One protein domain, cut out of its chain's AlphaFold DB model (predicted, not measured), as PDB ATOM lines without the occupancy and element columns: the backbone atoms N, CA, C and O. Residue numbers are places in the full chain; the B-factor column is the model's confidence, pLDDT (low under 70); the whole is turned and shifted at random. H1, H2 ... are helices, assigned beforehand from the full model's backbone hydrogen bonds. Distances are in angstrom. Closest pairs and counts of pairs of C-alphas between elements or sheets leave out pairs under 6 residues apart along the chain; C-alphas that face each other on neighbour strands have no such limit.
ATOM      1  N   VAL A  35      45.977 -41.931  40.723       87.69
ATOM      2  CA  VAL A  35      44.720 -42.674  40.606       87.69
ATOM      3  C   VAL A  35      44.341 -42.803  39.140       87.69
ATOM      4  O   VAL A  35      44.052 -41.812  38.484       87.69
ATOM      5  N   TYR A  36      44.357 -44.031  38.624       89.25
ATOM      6  CA  TYR A  36      44.140 -44.326  37.203       89.25
ATOM      7  C   TYR A  36      42.663 -44.486  36.834       89.25
ATOM      8  O   TYR A  36      42.299 -44.275  35.678       89.25
ATOM      9  N   PHE A  37      41.828 -44.869  37.798       92.00
ATOM     10  CA  PHE A  37      40.438 -45.246  37.567       92.00
ATOM     11  C   PHE A  37      39.507 -44.214  38.197       92.00
ATOM     12  O   PHE A  37      39.516 -43.983  39.404       92.00
ATOM     13  N   LEU A  38      38.731 -43.552  37.344       94.94
ATOM     14  CA  LEU A  38      37.847 -42.453  37.728       94.94
ATOM     15  C   LEU A  38      36.608 -42.933  38.495       94.94
ATOM     16  O   LEU A  38      36.185 -42.278  39.446       94.94
ATOM     17  N   ARG A  39      36.066 -44.103  38.137       94.38
ATOM     18  CA  ARG A  39      34.943 -44.728  38.852       94.38
ATOM     19  C   ARG A  39      35.302 -45.014  40.308       94.38
ATOM     20  O   ARG A  39      34.538 -44.670  41.196       94.38
ATOM     21  N   GLU A  40      36.511 -45.507  40.569       93.44
ATOM     22  CA  GLU A  40      37.001 -45.707  41.937       93.44
ATOM     23  C   GLU A  40      37.017 -44.415  42.772       93.44
ATOM     24  O   GLU A  40      36.697 -44.449  43.960       93.44
ATOM     25  N   LEU A  41      37.385 -43.268  42.183       95.12
ATOM     26  CA  LEU A  41      37.335 -41.979  42.888       95.12
ATOM     27  C   LEU A  41      35.905 -41.589  43.232       95.12
ATOM     28  O   LEU A  41      35.641 -41.180  44.362       95.12
ATOM     29  N   LYS A  42      35.001 -41.737  42.261       95.88
ATOM     30  CA  LYS A  42      33.571 -41.495  42.436       95.88
ATOM     31  C   LYS A  42      33.002 -42.368  43.554       95.88
ATOM     32  O   LYS A  42      32.373 -41.849  44.468       95.88
ATOM     33  N   ASP A  43      33.273 -43.668  43.534       95.56
ATOM     34  CA  ASP A  43      32.726 -44.608  44.511       95.56
ATOM     35  C   ASP A  43      33.259 -44.348  45.923       95.56
ATOM     36  O   ASP A  43      32.489 -44.314  46.884       95.56
ATOM     37  N   VAL A  44      34.565 -44.088  46.065       95.81
ATOM     38  CA  VAL A  44      35.146 -43.706  47.361       95.81
ATOM     39  C   VAL A  44      34.526 -42.402  47.869       95.81
ATOM     40  O   VAL A  44      34.212 -42.299  49.054       95.81
ATOM     41  N   PHE A  45      34.299 -41.423  46.990       96.88
ATOM     42  CA  PHE A  45      33.612 -40.186  47.348       96.88
ATOM     43  C   PHE A  45      32.173 -40.442  47.821       96.88
ATOM     44  O   PHE A  45      31.791 -39.974  48.892       96.88
ATOM     45  N   LEU A  46      31.391 -41.232  47.081       96.56
ATOM     46  CA  LEU A  46      30.012 -41.575  47.441       96.56
ATOM     47  C   LEU A  46      29.933 -42.325  48.784       96.56
ATOM     48  O   LEU A  46      29.031 -42.066  49.581       96.56
ATOM     49  N   ILE A  47      30.904 -43.194  49.090       96.50
ATOM     50  CA  ILE A  47      31.015 -43.852  50.405       96.50
ATOM     51  C   ILE A  47      31.294 -42.827  51.509       96.50
ATOM     52  O   ILE A  47      30.651 -42.883  52.558       96.50
ATOM     53  N   ILE A  48      32.203 -41.871  51.287       96.56
ATOM     54  CA  ILE A  48      32.472 -40.789  52.249       96.56
ATOM     55  C   ILE A  48      31.199 -39.980  52.513       96.56
ATOM     56  O   ILE A  48      30.891 -39.709  53.671       96.56
ATOM     57  N   VAL A  49      30.438 -39.637  51.470       95.88
ATOM     58  CA  VAL A  49      29.166 -38.907  51.596       95.88
ATOM     59  C   VAL A  49      28.143 -39.714  52.398       95.88
ATOM     60  O   VAL A  49      27.578 -39.204  53.367       95.88
ATOM     61  N   LYS A  50      27.938 -40.987  52.039       95.25
ATOM     62  CA  LYS A  50      26.956 -41.880  52.674       95.25
ATOM     63  C   LYS A  50      27.261 -42.114  54.155       95.25
ATOM     64  O   LYS A  50      26.354 -42.083  54.983       95.25
ATOM     65  N   TYR A  51      28.530 -42.341  54.490       94.94
ATOM     66  CA  TYR A  51      28.961 -42.736  55.835       94.94
ATOM     67  C   TYR A  51      29.579 -41.604  56.660       94.94
ATOM     68  O   TYR A  51      29.945 -41.831  57.814       94.94
ATOM     69  N   LYS A  52      29.684 -40.396  56.093       94.56
ATOM     70  CA  LYS A  52      30.189 -39.174  56.742       94.56
ATOM     71  C   LYS A  52      31.531 -39.384  57.450       94.56
ATOM     72  O   LYS A  52      31.722 -38.972  58.592       94.56
ATOM     73  N   SER A  53      32.458 -40.072  56.789       93.88
ATOM     74  CA  SER A  53      33.764 -40.395  57.365       93.88
ATOM     75  C   SER A  53      34.845 -40.490  56.303       93.88
ATOM     76  O   SER A  53      34.623 -41.063  55.243       93.88
ATOM     77  N   VAL A  54      36.041 -39.998  56.640       93.50
ATOM     78  CA  VAL A  54      37.276 -40.138  55.849       93.50
ATOM     79  C   VAL A  54      38.239 -41.181  56.434       93.50
ATOM     80  O   VAL A  54      39.419 -41.220  56.089       93.50
ATOM     81  N   SER A  55      37.765 -42.038  57.344       96.06
ATOM     82  CA  SER A  55      38.579 -43.126  57.891       96.06
ATOM     83  C   SER A  55      38.844 -44.182  56.819       96.06
ATOM     84  O   SER A  55      37.929 -44.885  56.389       96.06
ATOM     85  N   LYS A  56      40.112 -44.332  56.415       95.31
ATOM     86  CA  LYS A  56      40.532 -45.316  55.403       95.31
ATOM     87  C   LYS A  56      40.095 -46.747  55.745       95.31
ATOM     88  O   LYS A  56      39.681 -47.475  54.851       95.31
ATOM     89  N   SER A  57      40.139 -47.131  57.023       96.12
ATOM     90  CA  SER A  57      39.750 -48.468  57.488       96.12
ATOM     91  C   SER A  57      38.243 -48.675  57.368       96.12
ATOM     92  O   SER A  57      37.792 -49.709  56.874       96.12
ATOM     93  N   LEU A  58      37.453 -47.664  57.755       96.38
ATOM     94  CA  LEU A  58      36.000 -47.710  57.620       96.38
ATOM     95  C   LEU A  58      35.590 -47.765  56.148       96.38
ATOM     96  O   LEU A  58      34.800 -48.628  55.781       96.38
ATOM     97  N   ILE A  59      36.144 -46.887  55.313       96.44
ATOM     98  CA  ILE A  59      35.840 -46.833  53.879       96.44
ATOM     99  C   ILE A  59      36.231 -48.147  53.203       96.44
ATOM    100  O   ILE A  59      35.417 -48.708  52.486       96.44
ATOM    101  N   CYS A  60      37.423 -48.688  53.483       95.44
ATOM    102  CA  CYS A  60      37.858 -49.981  52.948       95.44
ATOM    103  C   CYS A  60      36.856 -51.097  53.278       95.44
ATOM    104  O   CYS A  60      36.437 -51.846  52.394       95.44
ATOM    105  N   ARG A  61      36.408 -51.166  54.540       96.19
ATOM    106  CA  ARG A  61      35.368 -52.109  54.965       96.19
ATOM    107  C   ARG A  61      34.050 -51.867  54.221       96.19
ATOM    108  O   ARG A  61      33.452 -52.824  53.746       96.19
ATOM    109  N   LYS A  62      33.619 -50.610  54.077       96.19
ATOM    110  CA  LYS A  62      32.377 -50.255  53.374       96.19
ATOM    111  C   LYS A  62      32.418 -50.566  51.884       96.19
ATOM    112  O   LYS A  62      31.430 -51.073  51.375       96.19
ATOM    113  N   CYS A  63      33.549 -50.375  51.207       93.19
ATOM    114  CA  CYS A  63      33.698 -50.819  49.824       93.19
ATOM    115  C   CYS A  63      33.458 -52.332  49.691       93.19
ATOM    116  O   CYS A  63      32.777 -52.759  48.765       93.19
ATOM    117  N   LYS A  64      33.978 -53.134  50.634       91.81
ATOM    118  CA  LYS A  64      33.776 -54.592  50.658       91.81
ATOM    119  C   LYS A  64      32.319 -54.970  50.962       91.81
ATOM    120  O   LYS A  64      31.763 -55.808  50.266       91.81
ATOM    121  N   GLU A  65      31.695 -54.341  51.960       93.62
ATOM    122  CA  GLU A  65      30.287 -54.587  52.330       93.62
ATOM    123  C   GLU A  65      29.301 -54.228  51.204       93.62
ATOM    124  O   GLU A  65      28.293 -54.905  51.028       93.62
ATOM    125  N   GLU A  66      29.598 -53.184  50.428       91.19
ATOM    126  CA  GLU A  66      28.772 -52.717  49.304       91.19
ATOM    127  C   GLU A  66      29.125 -53.414  47.971       91.19
ATOM    128  O   GLU A  66      28.630 -53.016  46.919       91.19
ATOM    129  N   ASN A  67      29.983 -54.445  47.994       89.00
ATOM    130  CA  ASN A  67      30.459 -55.190  46.817       89.00
ATOM    131  C   ASN A  67      31.090 -54.317  45.717       89.00
ATOM    132  O   ASN A  67      30.995 -54.623  44.527       89.00
ATOM    133  N   ILE A  68      31.769 -53.237  46.103       90.00
ATOM    134  CA  ILE A  68      32.500 -52.385  45.168       90.00
ATOM    135  C   ILE A  68      33.871 -52.987  44.925       90.00
ATOM    136  O   ILE A  68      34.683 -53.090  45.845       90.00
ATOM    137  N   LEU A  69      34.148 -53.356  43.678       86.50
ATOM    138  CA  LEU A  69      35.430 -53.921  43.271       86.50
ATOM    139  C   LEU A  69      36.323 -52.828  42.662       86.50
ATOM    140  O   LEU A  69      35.860 -52.089  41.786       86.50
ATOM    141  N   PRO A  70      37.594 -52.712  43.088       85.62
ATOM    142  CA  PRO A  70      38.548 -51.861  42.392       85.62
ATOM    143  C   PRO A  70      38.869 -52.462  41.017       85.62
ATOM    144  O   PRO A  70      38.805 -53.673  40.828       85.62
ATOM    145  N   GLU A  71      39.248 -51.618  40.065       82.12
ATOM    146  CA  GLU A  71      39.567 -51.987  38.676       82.12
ATOM    147  C   GLU A  71      41.036 -52.412  38.492       82.12
ATOM    148  O   GLU A  71      41.478 -52.731  37.387       82.12
ATOM    149  N   GLY A  72      41.830 -52.385  39.565       70.94
ATOM    150  CA  GLY A  72      43.230 -52.803  39.555       70.94
ATOM    151  C   GLY A  72      43.434 -54.325  39.533       70.94
ATOM    152  O   GLY A  72      42.553 -55.096  39.876       70.94
ATOM    153  N   ILE A  73      44.666 -54.751  39.226       61.56
ATOM    154  CA  ILE A  73      45.086 -56.149  38.965       61.56
ATOM    155  C   ILE A  73      44.623 -57.182  40.016       61.56
ATOM    156  O   ILE A  73      44.401 -58.337  39.668       61.56
ATOM    157  N   ASN A  74      44.465 -56.785  41.280       67.69
ATOM    158  CA  ASN A  74      44.125 -57.706  42.369       67.69
ATOM    159  C   ASN A  74      42.641 -57.677  42.773       67.69
ATOM    160  O   ASN A  74      42.263 -58.440  43.655       67.69
ATOM    161  N   ASN A  75      41.819 -56.791  42.189       78.12
ATOM    162  CA  ASN A  75      40.396 -56.605  42.519       78.12
ATOM    163  C   ASN A  75      40.086 -56.527  44.033       78.12
ATOM    164  O   ASN A  75      38.976 -56.837  44.460       78.12
ATOM    165  N   GLU A  76      41.042 -56.088  44.860       85.12
ATOM    166  CA  GLU A  76      40.867 -55.988  46.308       85.12
ATOM    167  C   GLU A  76      41.232 -54.598  46.837       85.12
ATOM    168  O   GLU A  76      42.307 -54.054  46.565       85.12
ATOM    169  N   TRP A  77      40.334 -54.030  47.645       89.44
ATOM    170  CA  TRP A  77      40.605 -52.805  48.382       89.44
ATOM    171  C   TRP A  77      41.590 -53.043  49.521       89.44
ATOM    172  O   TRP A  77      41.377 -53.879  50.400       89.44
ATOM    173  N   THR A  78      42.630 -52.217  49.549       90.94
ATOM    174  CA  THR A  78      43.550 -52.092  50.683       90.94
ATOM    175  C   THR A  78      43.408 -50.712  51.313       90.94
ATOM    176  O   THR A  78      43.132 -49.730  50.619       90.94
ATOM    177  N   GLU A  79      43.679 -50.581  52.613       92.75
ATOM    178  CA  GLU A  79      43.667 -49.262  53.263       92.75
ATOM    179  C   GLU A  79      44.619 -48.262  52.598       92.75
ATOM    180  O   GLU A  79      44.326 -47.068  52.552       92.75
ATOM    181  N   ARG A  80      45.750 -48.745  52.065       90.06
ATOM    182  CA  ARG A  80      46.696 -47.922  51.309       90.06
ATOM    183  C   ARG A  80      46.054 -47.377  50.036       90.06
ATOM    184  O   ARG A  80      46.113 -46.174  49.811       90.06
ATOM    185  N   SER A  81      45.405 -48.235  49.247       89.81
ATOM    186  CA  SER A  81      44.708 -47.800  48.030       89.81
ATOM    187  C   SER A  81      43.593 -46.797  48.339       89.81
ATOM    188  O   SER A  81      43.498 -45.775  47.666       89.81
ATOM    189  N   ILE A  82      42.815 -47.016  49.405       93.81
ATOM    190  CA  ILE A  82      41.772 -46.086  49.851       93.81
ATOM    191  C   ILE A  82      42.368 -44.744  50.275       93.81
ATOM    192  O   ILE A  82      41.868 -43.700  49.864       93.81
ATOM    193  N   LEU A  83      43.463 -44.749  51.039       92.50
ATOM    194  CA  LEU A  83      44.158 -43.526  51.435       92.50
ATOM    195  C   LEU A  83      44.633 -42.717  50.217       92.50
ATOM    196  O   LEU A  83      44.494 -41.496  50.210       92.50
ATOM    197  N   GLU A  84      45.135 -43.378  49.169       90.50
ATOM    198  CA  GLU A  84      45.502 -42.718  47.909       90.50
ATOM    199  C   GLU A  84      44.296 -42.038  47.245       90.50
ATOM    200  O   GLU A  84      44.423 -40.902  46.787       90.50
ATOM    201  N   ARG A  85      43.116 -42.682  47.232       93.94
ATOM    202  CA  ARG A  85      41.886 -42.081  46.680       93.94
ATOM    203  C   ARG A  85      41.418 -40.913  47.546       93.94
ATOM    204  O   ARG A  85      41.136 -39.857  47.001       93.94
ATOM    205  N   ILE A  86      41.422 -41.039  48.874       94.25
ATOM    206  CA  ILE A  86      41.073 -39.937  49.790       94.25
ATOM    207  C   ILE A  86      41.987 -38.726  49.560       94.25
ATOM    208  O   ILE A  86      41.505 -37.601  49.435       94.25
ATOM    209  N   ASN A  87      43.301 -38.939  49.453       91.25
ATOM    210  CA  ASN A  87      44.249 -37.859  49.175       91.25
ATOM    211  C   ASN A  87      44.015 -37.231  47.794       91.25
ATOM    212  O   ASN A  87      44.086 -36.012  47.653       91.25
ATOM    213  N   ALA A  88      43.682 -38.039  46.786       92.25
ATOM    214  CA  ALA A  88      43.315 -37.539  45.467       92.25
ATOM    215  C   ALA A  88      42.039 -36.678  45.517       92.25
ATOM    216  O   ALA A  88      42.034 -35.577  44.973       92.25
ATOM    217  N   LEU A  89      40.997 -37.110  46.238       94.44
ATOM    218  CA  LEU A  89      39.770 -36.327  46.438       94.44
ATOM    219  C   LEU A  89      40.061 -34.961  47.085       94.44
ATOM    220  O   LEU A  89      39.482 -33.958  46.667       94.44
ATOM    221  N   LYS A  90      41.000 -34.897  48.041       91.31
ATOM    222  CA  LYS A  90      41.494 -33.626  48.608       91.31
ATOM    223  C   LYS A  90      42.175 -32.761  47.546       91.31
ATOM    224  O   LYS A  90      41.869 -31.582  47.402       91.31
ATOM    225  N   ASN A  91      43.085 -33.345  46.768       88.62
ATOM    226  CA  ASN A  91      43.852 -32.630  45.742       88.62
ATOM    227  C   ASN A  91      42.985 -32.081  44.597       88.62
ATOM    228  O   ASN A  91      43.312 -31.032  44.020       88.62
ATOM    229  N   PHE A  92      41.897 -32.785  44.284       91.12
ATOM    230  CA  PHE A  92      40.903 -32.406  43.284       91.12
ATOM    231  C   PHE A  92      39.815 -31.470  43.821       91.12
ATOM    232  O   PHE A  92      38.983 -31.026  43.041       91.12
ATOM    233  N   GLY A  93      39.833 -31.131  45.116       89.81
ATOM    234  CA  GLY A  93      38.868 -30.201  45.704       89.81
ATOM    235  C   GLY A  93      37.456 -30.777  45.824       89.81
ATOM    236  O   GLY A  93      36.489 -30.027  45.781       89.81
ATOM    237  N   LEU A  94      37.329 -32.099  45.966       93.81
ATOM    238  CA  LEU A  94      36.049 -32.765  46.236       93.81
ATOM    239  C   LEU A  94      35.757 -32.833  47.742       93.81
ATOM    240  O   LEU A  94      34.603 -32.760  48.169       93.81
ATOM    241  N   ILE A  95      36.814 -32.923  48.551       93.88
ATOM    242  CA  ILE A  95      36.761 -32.829  50.013       93.88
ATOM    243  C   ILE A  95      37.839 -31.856  50.516       93.88
ATOM    244  O   ILE A  95      38.868 -31.670  49.864       93.88
ATOM    245  N   SER A  96      37.617 -31.231  51.671       90.38
ATOM    246  CA  SER A  96      38.552 -30.299  52.306       90.38
ATOM    247  C   SER A  96      39.799 -31.016  52.844       90.38
ATOM    248  O   SER A  96      39.851 -32.249  52.938       90.38
ATOM    249  N   LYS A  97      40.824 -30.250  53.246       86.38
ATOM    250  CA  LYS A  97      42.036 -30.811  53.875       86.38
ATOM    251  C   LYS A  97      41.706 -31.612  55.140       86.38
ATOM    252  O   LYS A  97      42.293 -32.680  55.339       86.38
ATOM    253  N   ASP A  98      40.712 -31.156  55.896       87.75
ATOM    254  CA  ASP A  98      40.222 -31.786  57.127       87.75
ATOM    255  C   ASP A  98      39.247 -32.945  56.859       87.75
ATOM    256  O   ASP A  98      38.924 -33.716  57.759       87.75
ATOM    257  N   GLY A  99      38.857 -33.150  55.596       86.56
ATOM    258  CA  GLY A  99      38.017 -34.265  55.159       86.56
ATOM    259  C   GLY A  99      36.525 -33.946  55.083       86.56
ATOM    260  O   GLY A  99      35.723 -34.864  54.930       86.56
ATOM    261  N   GLU A 100      36.147 -32.672  55.160       93.19
ATOM    262  CA  GLU A 100      34.760 -32.241  54.985       93.19
ATOM    263  C   GLU A 100      34.362 -32.287  53.509       93.19
ATOM    264  O   GLU A 100      35.132 -31.910  52.628       93.19
ATOM    265  N   VAL A 101      33.150 -32.750  53.215       94.94
ATOM    266  CA  VAL A 101      32.648 -32.817  51.840       94.94
ATOM    267  C   VAL A 101      32.278 -31.416  51.356       94.94
ATOM    268  O   VAL A 101      31.445 -30.760  51.972       94.94
ATOM    269  N   ILE A 102      32.859 -30.980  50.231       92.38
ATOM    270  CA  ILE A 102      32.630 -29.631  49.683       92.38
ATOM    271  C   ILE A 102      31.246 -29.529  49.024       92.38
ATOM    272  O   ILE A 102      30.519 -28.567  49.249       92.38
ATOM    273  N   ASN A 103      30.862 -30.532  48.229       93.69
ATOM    274  CA  ASN A 103      29.522 -30.644  47.652       93.69
ATOM    275  C   ASN A 103      29.086 -32.112  47.608       93.69
ATOM    276  O   ASN A 103      29.536 -32.867  46.749       93.69
ATOM    277  N   ALA A 104      28.190 -32.509  48.513       92.50
ATOM    278  CA  ALA A 104      27.729 -33.893  48.639       92.50
ATOM    279  C   ALA A 104      26.942 -34.405  47.421       92.50
ATOM    280  O   ALA A 104      26.924 -35.608  47.183       92.50
ATOM    281  N   ASN A 105      26.347 -33.500  46.641       92.56
ATOM    282  CA  ASN A 105      25.498 -33.822  45.492       92.56
ATOM    283  C   ASN A 105      26.231 -33.626  44.158       92.56
ATOM    284  O   ASN A 105      25.596 -33.450  43.123       92.56
ATOM    285  N   ILE A 106      27.570 -33.568  44.171       95.31
ATOM    286  CA  ILE A 106      28.335 -33.374  42.937       95.31
ATOM    287  C   ILE A 106      28.171 -34.564  41.987       95.31
ATOM    288  O   ILE A 106      27.998 -34.347  40.797       95.31
ATOM    289  N   PHE A 107      28.152 -35.796  42.503       94.62
ATOM    290  CA  PHE A 107      27.849 -36.996  41.724       94.62
ATOM    291  C   PHE A 107      26.424 -37.466  42.025       94.62
ATOM    292  O   PHE A 107      26.078 -37.672  43.187       94.62
ATOM    293  N   ASN A 108      25.630 -37.680  40.974       87.88
ATOM    294  CA  ASN A 108      24.250 -38.177  41.068       87.88
ATOM    295  C   ASN A 108      24.103 -39.647  40.638       87.88
ATOM    296  O   ASN A 108      22.992 -40.172  40.598       87.88
ATOM    297  N   SER A 109      25.201 -40.310  40.276       89.62
ATOM    298  CA  SER A 109      25.186 -41.707  39.848       89.62
ATOM    299  C   SER A 109      25.317 -42.671  41.029       89.62
ATOM    300  O   SER A 109      25.742 -42.317  42.130       89.62
ATOM    301  N   ASN A 110      24.925 -43.923  40.792       90.75
ATOM    302  CA  ASN A 110      24.905 -44.952  41.825       90.75
ATOM    303  C   ASN A 110      26.309 -45.482  42.134       90.75
ATOM    304  O   ASN A 110      27.176 -45.556  41.258       90.75
ATOM    305  N   LEU A 111      26.504 -45.935  43.371       91.19
ATOM    306  CA  LEU A 111      27.722 -46.616  43.794       91.19
ATOM    307  C   LEU A 111      27.994 -47.853  42.915       91.19
ATOM    308  O   LEU A 111      27.082 -48.644  42.674       91.19
ATOM    309  N   GLY A 112      29.226 -48.008  42.426       89.31
ATOM    310  CA  GLY A 112      29.656 -49.146  41.604       89.31
ATOM    311  C   GLY A 112      29.176 -49.119  40.156       89.31
ATOM    312  O   GLY A 112      29.520 -50.009  39.378       89.31
ATOM    313  N   SER A 113      28.388 -48.112  39.773       92.75
ATOM    314  CA  SER A 113      27.970 -47.931  38.384       92.75
ATOM    315  C   SER A 113      29.091 -47.339  37.535       92.75
ATOM    316  O   SER A 113      29.939 -46.588  38.030       92.75
ATOM    317  N   GLU A 114      29.054 -47.628  36.236       93.00
ATOM    318  CA  GLU A 114      29.902 -46.963  35.248       93.00
ATOM    319  C   GLU A 114      29.745 -45.436  35.289       93.00
ATOM    320  O   GLU A 114      28.778 -44.886  35.825       93.00
ATOM    321  N   LEU A 115      30.735 -44.731  34.746       94.50
ATOM    322  CA  LEU A 115      30.700 -43.272  34.682       94.50
ATOM    323  C   LEU A 115      29.634 -42.809  33.690       94.50
ATOM    324  O   LEU A 115      29.716 -43.101  32.495       94.50
ATOM    325  N   THR A 116      28.680 -42.035  34.193       95.69
ATOM    326  CA  THR A 116      27.725 -41.279  33.376       95.69
ATOM    327  C   THR A 116      28.427 -40.127  32.654       95.69
ATOM    328  O   THR A 116      29.574 -39.779  32.961       95.69
ATOM    329  N   ASP A 117      27.758 -39.511  31.682       94.88
ATOM    330  CA  ASP A 117      28.326 -38.354  30.990       94.88
ATOM    331  C   ASP A 117      28.401 -37.123  31.910       94.88
ATOM    332  O   ASP A 117      29.350 -36.341  31.813       94.88
ATOM    333  N   GLU A 118      27.496 -37.000  32.886       95.88
ATOM    334  CA  GLU A 118      27.588 -36.013  33.962       95.88
ATOM    335  C   GLU A 118      28.832 -36.236  34.834       95.88
ATOM    336  O   GLU A 118      29.584 -35.287  35.075       95.88
TER     337      GLU A 118
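This is residues 35 to 118 of the 331 residues of an uncharacterized protein of Bacteroides graminisolvens DSM 19988 = JCM 15093 (UniProt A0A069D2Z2). Three short helices cross in a compact core, H1 about perpendicular to both H2 and H3, and the long last stretch, residues 92 to 118, has no named element: it starts at the end of H3 and its later part passes H1 on the side away from H3. The printed part has 84 residues with H1, H2 and H3 in that order and no named strand; the class is all helix, though 37 residues are in named elements. The radius of gyration of the C-alphas is 11.6 A, and the spans are 31, 29 and 22 A.

H1, residues 38 to 51, begins at C-alpha 38 (37.847, -42.453, 37.728) and is 20.2 A long. H2, residues 56 to 65, measures 14.2 A. H3, residues 79 to 91, measures 18.3 A and ends at C-alpha 91 (43.852, -32.630, 45.742).

H1 touches H2 with residues 44 to 48 alone, at 81 degrees, about perpendicular; the closest C-alphas, Ile 47 and Ile 59, are 6.7 A apart. H1 touches H3 with residues 40 to 45 alone, at 87 degrees, about perpendicular; the closest C-alphas, Leu 41 and Arg 85, are 5.9 A apart. H2 and H3 touch, closest at the C-alphas of Lys 56 and Glu 79, 5.5 A, at a steep tilt of 69.6 degrees, only just short of about perpendicular, opposite ways. In H1, H2 and H3 every O i to N i+4 pair is within hydrogen-bond range.

The C-alphas farthest apart, Asn 74 and Ile 102, are 31.2 A apart. The printed part has no cut; the link from H2 to H3 is long, 13 residues. Residues 73 to 74 have pLDDT under 70.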